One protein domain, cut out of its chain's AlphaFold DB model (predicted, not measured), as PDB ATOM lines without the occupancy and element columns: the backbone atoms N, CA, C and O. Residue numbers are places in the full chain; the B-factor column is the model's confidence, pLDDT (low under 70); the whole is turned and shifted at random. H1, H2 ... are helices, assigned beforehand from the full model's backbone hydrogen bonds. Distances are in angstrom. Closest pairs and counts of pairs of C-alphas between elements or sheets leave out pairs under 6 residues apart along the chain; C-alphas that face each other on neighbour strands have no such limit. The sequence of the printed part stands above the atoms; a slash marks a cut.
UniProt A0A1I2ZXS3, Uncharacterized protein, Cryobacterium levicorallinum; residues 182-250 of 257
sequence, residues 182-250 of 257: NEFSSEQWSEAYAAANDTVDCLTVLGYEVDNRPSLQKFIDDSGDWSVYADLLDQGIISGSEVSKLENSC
ATOM      1  N   ASN A 182     217.592 140.450  91.175       86.50
ATOM      2  CA  ASN A 182     218.707 140.211  90.253       86.50
ATOM      3  C   ASN A 182     218.532 138.927  89.433       86.50
ATOM      4  O   ASN A 182     219.151 138.780  88.380       86.50
ATOM      5  N   GLU A 183     217.690 138.008  89.904       89.56
ATOM      6  CA  GLU A 183     217.392 136.745  89.233       89.56
ATOM      7  C   GLU A 183     216.147 136.830  88.339       89.56
ATOM      8  O   GLU A 183     215.804 135.857  87.667       89.56
ATOM      9  N   PHE A 184     215.474 137.986  88.292       92.19
ATOM     10  CA  PHE A 184     214.250 138.138  87.510       92.19
ATOM     11  C   PHE A 184     214.526 138.000  86.018       92.19
ATOM     12  O   PHE A 184     215.387 138.672  85.439       92.19
ATOM     13  N   SER A 185     213.722 137.168  85.363       93.81
ATOM     14  CA  SER A 185     213.677 137.120  83.910       93.81
ATOM     15  C   SER A 185     213.098 138.422  83.340       93.81
ATOM     16  O   SER A 185     212.401 139.184  84.017       93.81
ATOM     17  N   SER A 186     213.330 138.673  82.050       93.25
ATOM     18  CA  SER A 186     212.716 139.810  81.352       93.25
ATOM     19  C   SER A 186     211.184 139.794  81.409       93.25
ATOM     20  O   SER A 186     210.556 140.849  81.396       93.25
ATOM     21  N   GLU A 187     210.581 138.604  81.456       93.38
ATOM     22  CA  GLU A 187     209.131 138.436  81.573       93.38
ATOM     23  C   GLU A 187     208.648 138.839  82.969       93.38
ATOM     24  O   GLU A 187     207.718 139.633  83.073       93.38
ATOM     25  N   GLN A 188     209.351 138.417  84.026       93.19
ATOM     26  CA  GLN A 188     209.040 138.800  85.409       93.19
ATOM     27  C   GLN A 188     209.169 140.314  85.624       93.19
ATOM     28  O   GLN A 188     208.331 140.933  86.274       93.19
ATOM     29  N   TRP A 189     210.174 140.945  85.010       95.06
ATOM     30  CA  TRP A 189     210.295 142.402  85.005       95.06
ATOM     31  C   TRP A 189     209.145 143.099  84.281       95.06
ATOM     32  O   TRP A 189     208.629 144.107  84.765       95.06
ATOM     33  N   SER A 190     208.726 142.565  83.131       94.69
ATOM     34  CA  SER A 190     207.576 143.092  82.396       94.69
ATOM     35  C   SER A 190     206.281 142.955  83.199       94.69
ATOM     36  O   SER A 190     205.458 143.865  83.188       94.69
ATOM     37  N   GLU A 191     206.108 141.838  83.900       92.69
ATOM     38  CA  GLU A 191     204.990 141.568  84.803       92.69
ATOM     39  C   GLU A 191     204.962 142.540  85.991       92.69
ATOM     40  O   GLU A 191     203.933 143.166  86.251       92.69
ATOM     41  N   ALA A 192     206.095 142.728  86.672       91.81
ATOM     42  CA  ALA A 192     206.223 143.686  87.769       91.81
ATOM     43  C   ALA A 192     205.920 145.125  87.311       91.81
ATOM     44  O   ALA A 192     205.187 145.857  87.978       91.81
ATOM     45  N   TYR A 193     206.427 145.519  86.139       94.75
ATOM     46  CA  TYR A 193     206.168 146.837  85.562       94.75
ATOM     47  C   TYR A 193     204.700 147.026  85.147       94.75
ATOM     48  O   TYR A 193     204.137 148.102  85.349       94.75
ATOM     49  N   ALA A 194     204.051 146.001  84.588       94.06
ATOM     50  CA  ALA A 194     202.624 146.053  84.274       94.06
ATOM     51  C   ALA A 194     201.786 146.282  85.541       94.06
ATOM     52  O   ALA A 194     200.950 147.180  85.571       94.06
ATOM     53  N   ALA A 195     202.096 145.568  86.623       90.94
ATOM     54  CA  ALA A 195     201.385 145.704  87.889       90.94
ATOM     55  C   ALA A 195     201.584 147.088  88.546       90.94
ATOM     56  O   ALA A 195     200.658 147.657  89.132       90.94
ATOM     57  N   ALA A 196     202.773 147.685  88.398       92.38
ATOM     58  CA  ALA A 196     202.995 149.078  88.786       92.38
ATOM     59  C   ALA A 196     202.107 150.037  87.971       92.38
ATOM     60  O   ALA A 196     201.506 150.950  88.537       92.38
ATOM     61  N   ASN A 197     201.956 149.805  86.662       93.75
ATOM     62  CA  ASN A 197     201.083 150.612  85.804       93.75
ATOM     63  C   ASN A 197     199.593 150.453  86.125       93.75
ATOM     64  O   ASN A 197     198.878 151.450  86.061       93.75
ATOM     65  N   ASP A 198     199.139 149.273  86.550       94.00
ATOM     66  CA  ASP A 198     197.753 149.076  87.001       94.00
ATOM     67  C   ASP A 198     197.406 150.006  88.176       94.00
ATOM     68  O   ASP A 198     196.305 150.557  88.261       94.00
ATOM     69  N   THR A 199     198.377 150.249  89.064       94.00
ATOM     70  CA  THR A 199     198.231 151.206  90.172       94.00
ATOM     71  C   THR A 199     198.058 152.631  89.642       94.00
ATOM     72  O   THR A 199     197.196 153.377  90.110       94.00
ATOM     73  N   VAL A 200     198.842 153.009  88.628       95.25
ATOM     74  CA  VAL A 200     198.749 154.331  87.993       95.25
ATOM     75  C   VAL A 200     197.412 154.520  87.289       95.25
ATOM     76  O   VAL A 200     196.797 155.581  87.399       95.25
ATOM     77  N   ASP A 201     196.945 153.502  86.572       94.88
ATOM     78  CA  ASP A 201     195.668 153.545  85.865       94.88
ATOM     79  C   ASP A 201     194.508 153.687  86.859       94.88
ATOM     80  O   ASP A 201     193.611 154.506  86.647       94.88
ATOM     81  N   CYS A 202     194.572 152.995  88.001       95.94
ATOM     82  CA  CYS A 202     193.622 153.182  89.095       95.94
ATOM     83  C   CYS A 202     193.627 154.624  89.633       95.94
ATOM     84  O   CYS A 202     192.570 155.247  89.752       95.94
ATOM     85  N   LEU A 203     194.807 155.197  89.900       95.88
ATOM     86  CA  LEU A 203     194.932 156.585  90.365       95.88
ATOM     87  C   LEU A 203     194.412 157.595  89.331       95.88
ATOM     88  O   LEU A 203     193.750 158.566  89.696       95.88
ATOM     89  N   THR A 204     194.628 157.324  88.043       95.19
ATOM     90  CA  THR A 204     194.109 158.145  86.938       95.19
ATOM     91  C   THR A 204     192.578 158.165  86.940       95.19
ATOM     92  O   THR A 204     191.970 159.224  86.791       95.19
ATOM     93  N   VAL A 205     191.931 157.019  87.188       96.56
ATOM     94  CA  VAL A 205     190.463 156.926  87.324       96.56
ATOM     95  C   VAL A 205     189.945 157.734  88.520       96.56
ATOM     96  O   VAL A 205     188.854 158.300  88.450       96.56
ATOM     97  N   LEU A 206     190.727 157.831  89.598       96.06
ATOM     98  CA  LEU A 206     190.411 158.666  90.762       96.06
ATOM     99  C   LEU A 206     190.689 160.166  90.544       96.06
ATOM    100  O   LEU A 206     190.379 160.968  91.425       96.06
ATOM    101  N   GLY A 207     191.217 160.552  89.378       96.44
ATOM    102  CA  GLY A 207     191.454 161.944  88.991       96.44
ATOM    103  C   GLY A 207     192.858 162.470  89.292       96.44
ATOM    104  O   GLY A 207     193.056 163.682  89.232       96.44
ATOM    105  N   TYR A 208     193.821 161.601  89.611       95.25
ATOM    106  CA  TYR A 208     195.222 161.996  89.770       95.25
ATOM    107  C   TYR A 208     195.947 161.974  88.423       95.25
ATOM    108  O   TYR A 208     195.909 160.975  87.707       95.25
ATOM    109  N   GLU A 209     196.637 163.063  88.091       90.81
ATOM    110  CA  GLU A 209     197.511 163.120  86.918       90.81
ATOM    111  C   GLU A 209     198.876 162.514  87.271       90.81
ATOM    112  O   GLU A 209     199.555 162.968  88.193       90.81
ATOM    113  N   VAL A 210     199.267 161.458  86.552       87.12
ATOM    114  CA  VAL A 210     200.550 160.766  86.735       87.12
ATOM    115  C   VAL A 210     201.281 160.713  85.398       87.12
ATOM    116  O   VAL A 210     201.145 159.758  84.628       87.12
ATOM    117  N   ASP A 211     202.082 161.741  85.135       82.38
ATOM    118  CA  ASP A 211     202.796 161.884  83.861       82.38
ATOM    119  C   ASP A 211     204.185 161.219  83.857       82.38
ATOM    120  O   ASP A 211     204.767 160.982  82.797       82.38
ATOM    121  N   ASN A 212     204.720 160.863  85.028       86.06
ATOM    122  CA  ASN A 212     206.114 160.432  85.192       86.06
ATOM    123  C   ASN A 212     206.306 158.908  85.157       86.06
ATOM    124  O   ASN A 212     207.118 158.364  85.898       86.06
ATOM    125  N   ARG A 213     205.582 158.191  84.286       92.56
ATOM    126  CA  ARG A 213     205.785 156.739  84.133       92.56
ATOM    127  C   ARG A 213     207.173 156.471  83.517       92.56
ATOM    128  O   ARG A 213     207.414 156.904  82.384       92.56
ATOM    129  N   PRO A 214     208.100 155.777  84.207       95.12
ATOM    130  CA  PRO A 214     209.394 155.432  83.628       95.12
ATOM    131  C   PRO A 214     209.204 154.435  82.484       95.12
ATOM    132  O   PRO A 214     208.220 153.711  82.439       95.12
ATOM    133  N   SER A 215     210.153 154.344  81.552       96.94
ATOM    134  CA  SER A 215     210.136 153.234  80.591       96.94
ATOM    135  C   SER A 215     210.410 151.903  81.302       96.94
ATOM    136  O   SER A 215     211.076 151.885  82.335       96.94
ATOM    137  N   LEU A 216     209.987 150.773  80.719       96.12
ATOM    138  CA  LEU A 216     210.310 149.443  81.260       96.12
ATOM    139  C   LEU A 216     211.821 149.273  81.491       96.12
ATOM    140  O   LEU A 216     212.229 148.773  82.529       96.12
ATOM    141  N   GLN A 217     212.658 149.740  80.559       97.19
ATOM    142  CA  GLN A 217     214.109 149.651  80.729       97.19
ATOM    143  C   GLN A 217     214.597 150.481  81.922       97.19
ATOM    144  O   GLN A 217     215.383 149.979  82.711       97.19
ATOM    145  N   LYS A 218     214.089 151.707  82.102       96.31
ATOM    146  CA  LYS A 218     214.411 152.547  83.266       96.31
ATOM    147  C   LYS A 218     213.964 151.879  84.572       96.31
ATOM    148  O   LYS A 218     214.699 151.920  85.549       96.31
ATOM    149  N   PHE A 219     212.790 151.248  84.573       94.81
ATOM    150  CA  PHE A 219     212.277 150.496  85.717       94.81
ATOM    151  C   PHE A 219     213.189 149.315  86.075       94.81
ATOM    152  O   PHE A 219     213.503 149.132  87.244       94.81
ATOM    153  N   ILE A 220     213.666 148.559  85.080       94.75
ATOM    154  CA  ILE A 220     214.629 147.462  85.275       94.75
ATOM    155  C   ILE A 220     215.973 147.997  85.783       94.75
ATOM    156  O   ILE A 220     216.526 147.452  86.735       94.75
ATOM    157  N   ASP A 221     216.485 149.073  85.178       94.38
ATOM    158  CA  ASP A 221     217.769 149.680  85.548       94.38
ATOM    159  C   ASP A 221     217.764 150.183  87.006       94.38
ATOM    160  O   ASP A 221     218.782 150.104  87.694       94.38
ATOM    161  N   ASP A 222     216.607 150.642  87.495       92.12
ATOM    162  CA  ASP A 222     216.387 151.075  88.880       92.12
ATOM    163  C   ASP A 222     215.912 149.928  89.798       92.12
ATOM    164  O   ASP A 222     215.374 150.174  90.874       92.12
ATOM    165  N   SER A 223     216.055 148.664  89.383       91.25
ATOM    166  CA  SER A 223     215.644 147.485  90.169       91.25
ATOM    167  C   SER A 223     214.172 147.506  90.616       91.25
ATOM    168  O   SER A 223     213.807 146.959  91.656       91.25
ATOM    169  N   GLY A 224     213.296 148.132  89.832       89.88
ATOM    170  CA  GLY A 224     211.870 148.248  90.121       89.88
ATOM    171  C   GLY A 224     211.537 149.074  91.362       89.88
ATOM    172  O   GLY A 224     210.468 148.883  91.933       89.88
ATOM    173  N   ASP A 225     212.432 149.962  91.802       88.56
ATOM    174  CA  ASP A 225     212.242 150.772  93.016       88.56
ATOM    175  C   ASP A 225     211.315 151.984  92.807       88.56
ATOM    176  O   ASP A 225     211.063 152.763  93.727       88.56
ATOM    177  N   TRP A 226     210.771 152.151  91.602       92.12
ATOM    178  CA  TRP A 226     209.829 153.222  91.310       92.12
ATOM    179  C   TRP A 226     208.466 152.997  91.988       92.12
ATOM    180  O   TRP A 226     207.865 151.926  91.881       92.12
ATOM    181  N   SER A 227     207.945 154.044  92.633       91.69
ATOM    182  CA  SER A 227     206.604 154.080  93.220       91.69
ATOM    183  C   SER A 227     205.875 155.353  92.801       91.69
ATOM    184  O   SER A 227     206.333 156.462  93.069       91.69
ATOM    185  N   VAL A 228     204.684 155.193  92.217       93.44
ATOM    186  CA  VAL A 228     203.804 156.321  91.868       93.44
ATOM    187  C   VAL A 228     203.405 157.151  93.093       93.44
ATOM    188  O   VAL A 228     203.241 158.365  92.996       93.44
ATOM    189  N   TYR A 229     203.284 156.520  94.263       93.62
ATOM    190  CA  TYR A 229     202.957 157.220  95.502       93.62
ATOM    191  C   TYR A 229     204.088 158.133  95.962       93.62
ATOM    192  O   TYR A 229     203.815 159.258  96.384       93.62
ATOM    193  N   ALA A 230     205.338 157.676  95.843       92.38
ATOM    194  CA  ALA A 230     206.506 158.499  96.135       92.38
ATOM    195  C   ALA A 230     206.566 159.711  95.192       92.38
ATOM    196  O   ALA A 230     206.685 160.840  95.661       92.38
ATOM    197  N   ASP A 231     206.348 159.502  93.892       92.69
ATOM    198  CA  ASP A 231     206.337 160.584  92.903       92.69
ATOM    199  C   ASP A 231     205.250 161.635  93.180       92.69
ATOM    200  O   ASP A 231     205.498 162.836  93.053       92.69
ATOM    201  N   LEU A 232     204.032 161.208  93.530       93.81
ATOM    202  CA  LEU A 232     202.930 162.122  93.850       93.81
ATOM    203  C   LEU A 232     203.181 162.890  95.156       93.81
ATOM    204  O   LEU A 232     202.799 164.060  95.264       93.81
ATOM    205  N   LEU A 233     203.817 162.245  96.137       94.00
ATOM    206  CA  LEU A 233     204.199 162.863  97.404       94.00
ATOM    207  C   LEU A 233     205.296 163.920  97.193       94.00
ATOM    208  O   LEU A 233     205.161 165.041  97.682       94.00
ATOM    209  N   ASP A 234     206.333 163.598  96.418       92.19
ATOM    210  CA  ASP A 234     207.452 164.500  96.120       92.19
ATOM    211  C   ASP A 234     207.012 165.731  95.314       92.19
ATOM    212  O   ASP A 234     207.539 166.832  95.495       92.19
ATOM    213  N   GLN A 235     205.998 165.574  94.460       93.31
ATOM    214  CA  GLN A 235     205.372 166.677  93.724       93.31
ATOM    215  C   GLN A 235     204.411 167.518  94.582       93.31
ATOM    216  O   GLN A 235     203.946 168.567  94.137       93.31
ATOM    217  N   GLY A 236     204.100 167.077  95.806       94.19
ATOM    218  CA  GLY A 236     203.133 167.736  96.682       94.19
ATOM    219  C   GLY A 236     201.687 167.645  96.189       94.19
ATOM    220  O   GLY A 236     200.863 168.470  96.583       94.19
ATOM    221  N   ILE A 237     201.378 166.672  95.323       94.94
ATOM    222  CA  ILE A 237     200.018 166.418  94.822       94.94
ATOM    223  C   ILE A 237     199.179 165.738  95.908       94.94
ATOM    224  O   ILE A 237     197.996 166.037  96.053       94.94
ATOM    225  N   ILE A 238     199.804 164.853  96.690       94.94
ATOM    226  CA  ILE A 238     199.192 164.177  97.837       94.94
ATOM    227  C   ILE A 238     200.019 164.413  99.098       94.94
ATOM    228  O   ILE A 238     201.232 164.602  99.045       94.94
ATOM    229  N   SER A 239     199.372 164.371 100.259       94.75
ATOM    230  CA  SER A 239     200.035 164.332 101.563       94.75
ATOM    231  C   SER A 239     200.321 162.896 102.012       94.75
ATOM    232  O   SER A 239     199.638 161.954 101.613       94.75
ATOM    233  N   GLY A 240     201.258 162.716 102.950       88.00
ATOM    234  CA  GLY A 240     201.528 161.395 103.540       88.00
ATOM    235  C   GLY A 240     200.295 160.746 104.188       88.00
ATOM    236  O   GLY A 240     200.161 159.529 104.186       88.00
ATOM    237  N   SER A 241     199.340 161.549 104.677       88.69
ATOM    238  CA  SER A 241     198.069 161.044 105.223       88.69
ATOM    239  C   SER A 241     197.073 160.566 104.157       88.69
ATOM    240  O   SER A 241     196.127 159.837 104.465       88.69
ATOM    241  N   GLU A 242     197.251 161.004 102.910       92.75
ATOM    242  CA  GLU A 242     196.437 160.600 101.764       92.75
ATOM    243  C   GLU A 242     196.980 159.343 101.098       92.75
ATOM    244  O   GLU A 242     196.166 158.541 100.646       92.75
ATOM    245  N   VAL A 243     198.301 159.118 101.133       90.12
ATOM    246  CA  VAL A 243     198.934 157.876 100.650       90.12
ATOM    247  C   VAL A 243     198.208 156.660 101.223       90.12
ATOM    248  O   VAL A 243     197.665 155.867 100.466       90.12
ATOM    249  N   SER A 244     198.036 156.595 102.547       85.19
ATOM    250  CA  SER A 244     197.334 155.484 103.210       85.19
ATOM    251  C   SER A 244     195.902 155.269 102.723       85.19
ATOM    252  O   SER A 244     195.379 154.164 102.790       85.19
ATOM    253  N   LYS A 245     195.202 156.337 102.329       88.69
ATOM    254  CA  LYS A 245     193.809 156.251 101.864       88.69
ATOM    255  C   LYS A 245     193.753 155.783 100.415       88.69
ATOM    256  O   LYS A 245     192.851 155.025 100.057       88.69
ATOM    257  N   LEU A 246     194.699 156.245  99.604       92.88
ATOM    258  CA  LEU A 246     194.806 155.884  98.201       92.88
ATOM    259  C   LEU A 246     195.318 154.467  98.025       92.88
ATOM    260  O   LEU A 246     194.716 153.739  97.252       92.88
ATOM    261  N   GLU A 247     196.298 154.029  98.812       89.38
ATOM    262  CA  GLU A 247     196.761 152.638  98.825       89.38
ATOM    263  C   GLU A 247     195.617 151.653  99.117       89.38
ATOM    264  O   GLU A 247     195.587 150.566  98.555       89.38
ATOM    265  N   ASN A 248     194.615 152.047  99.913       86.94
ATOM    266  CA  ASN A 248     193.434 151.207 100.152       86.94
ATOM    267  C   ASN A 248     192.512 151.091  98.927       86.94
ATOM    268  O   ASN A 248     191.733 150.149  98.836       86.94
ATOM    269  N   SER A 249     192.525 152.089  98.043       93.31
ATOM    270  CA  SER A 249     191.651 152.151  96.861       93.31
ATOM    271  C   SER A 249     192.363 151.649  95.600       93.31
ATOM    272  O   SER A 249     191.745 151.015  94.751       93.31
ATOM    273  N   CYS A 250     193.661 151.923  95.506       94.50
ATOM    274  CA  CYS A 250     194.567 151.611  94.412       94.50
ATOM    275  C   CYS A 250     195.845 150.980  94.988       94.50
ATOM    276  O   CYS A 250     196.892 151.624  95.016       94.50
TER     277      CYS A 250
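This is residues 182 to 250 of the 257 residues of an uncharacterized protein of Cryobacterium levicorallinum (UniProt A0A1I2ZXS3). One long helix, H1, makes the longest axis, and the rest of the printed part folds back beside it as a loop with three short helices. After H1, residues 206 to 215 run back to H2, beside the first half of H1; residues 222 to 227 then return to H3, and H4 follows near the end of H1. The printed part has 69 residues with four named helices, H1, H2, H3 and H4 in that order, and no named strand; 41 residues are in helices, and the class is all helix. It is compact, with a radius of gyration of the C-alphas of 12.6 A, and elongated in outline, spanning 35 by 20 by 19 A.

H1 covers residues 186 to 205 and measures 28.7 A from first to last C-alpha; C-alpha 186 is at (212.716, 139.810, 81.352), and C-alpha 205 is at (190.463, 156.926, 87.324). H2 covers residues 216 to 221, 8.6 A. H3 covers residues 228 to 234, 9.9 A. H4 covers residues 240 to 247, 11.0 A, and ends at C-alpha 247 at (196.761, 152.638, 98.825).

H1 touches H2 with residues 189 to 193 alone; the closest C-alphas, those of Tyr 193 and Leu 216, are 6.5 A apart. These two helices run opposite ways at a steep tilt of 63 degrees. With residues 196 to 200 alone, H1 only just touches H3, with 3 pairs of C-alphas within 8 A; the closest, those of Val 200 and Val 228, are 6.7 A apart. H1 and H3 run the same way at a steep tilt of 61 degrees. H3 and H4 form a helical hairpin, opposite ways at a shallow tilt of 14 degrees. They only just touch, with 3 pairs of C-alphas within 8 A, the closest being those of Tyr 229 and Val 243 at 6.6 A. H1 and H4 are close but not clearly touching: their closest C-alphas, those of Leu 203 and Leu 246, are 7.9 A apart. H2 is apart from H3 and from H4. In H1, H2 and H3 every O i to N i+4 pair is within hydrogen-bond range; in H4 it is 2 of 4.

The two C-alphas farthest apart are those of Glu 183 and Gly 207, at 36.2 A. The printed part has no cut. The link from H3 to H4 is tight, those from H1 to H2 and from H2 to H3 are short, and no link is long. The mean pLDDT of the printed part of this model is 92.7, and no printed residue is under 70.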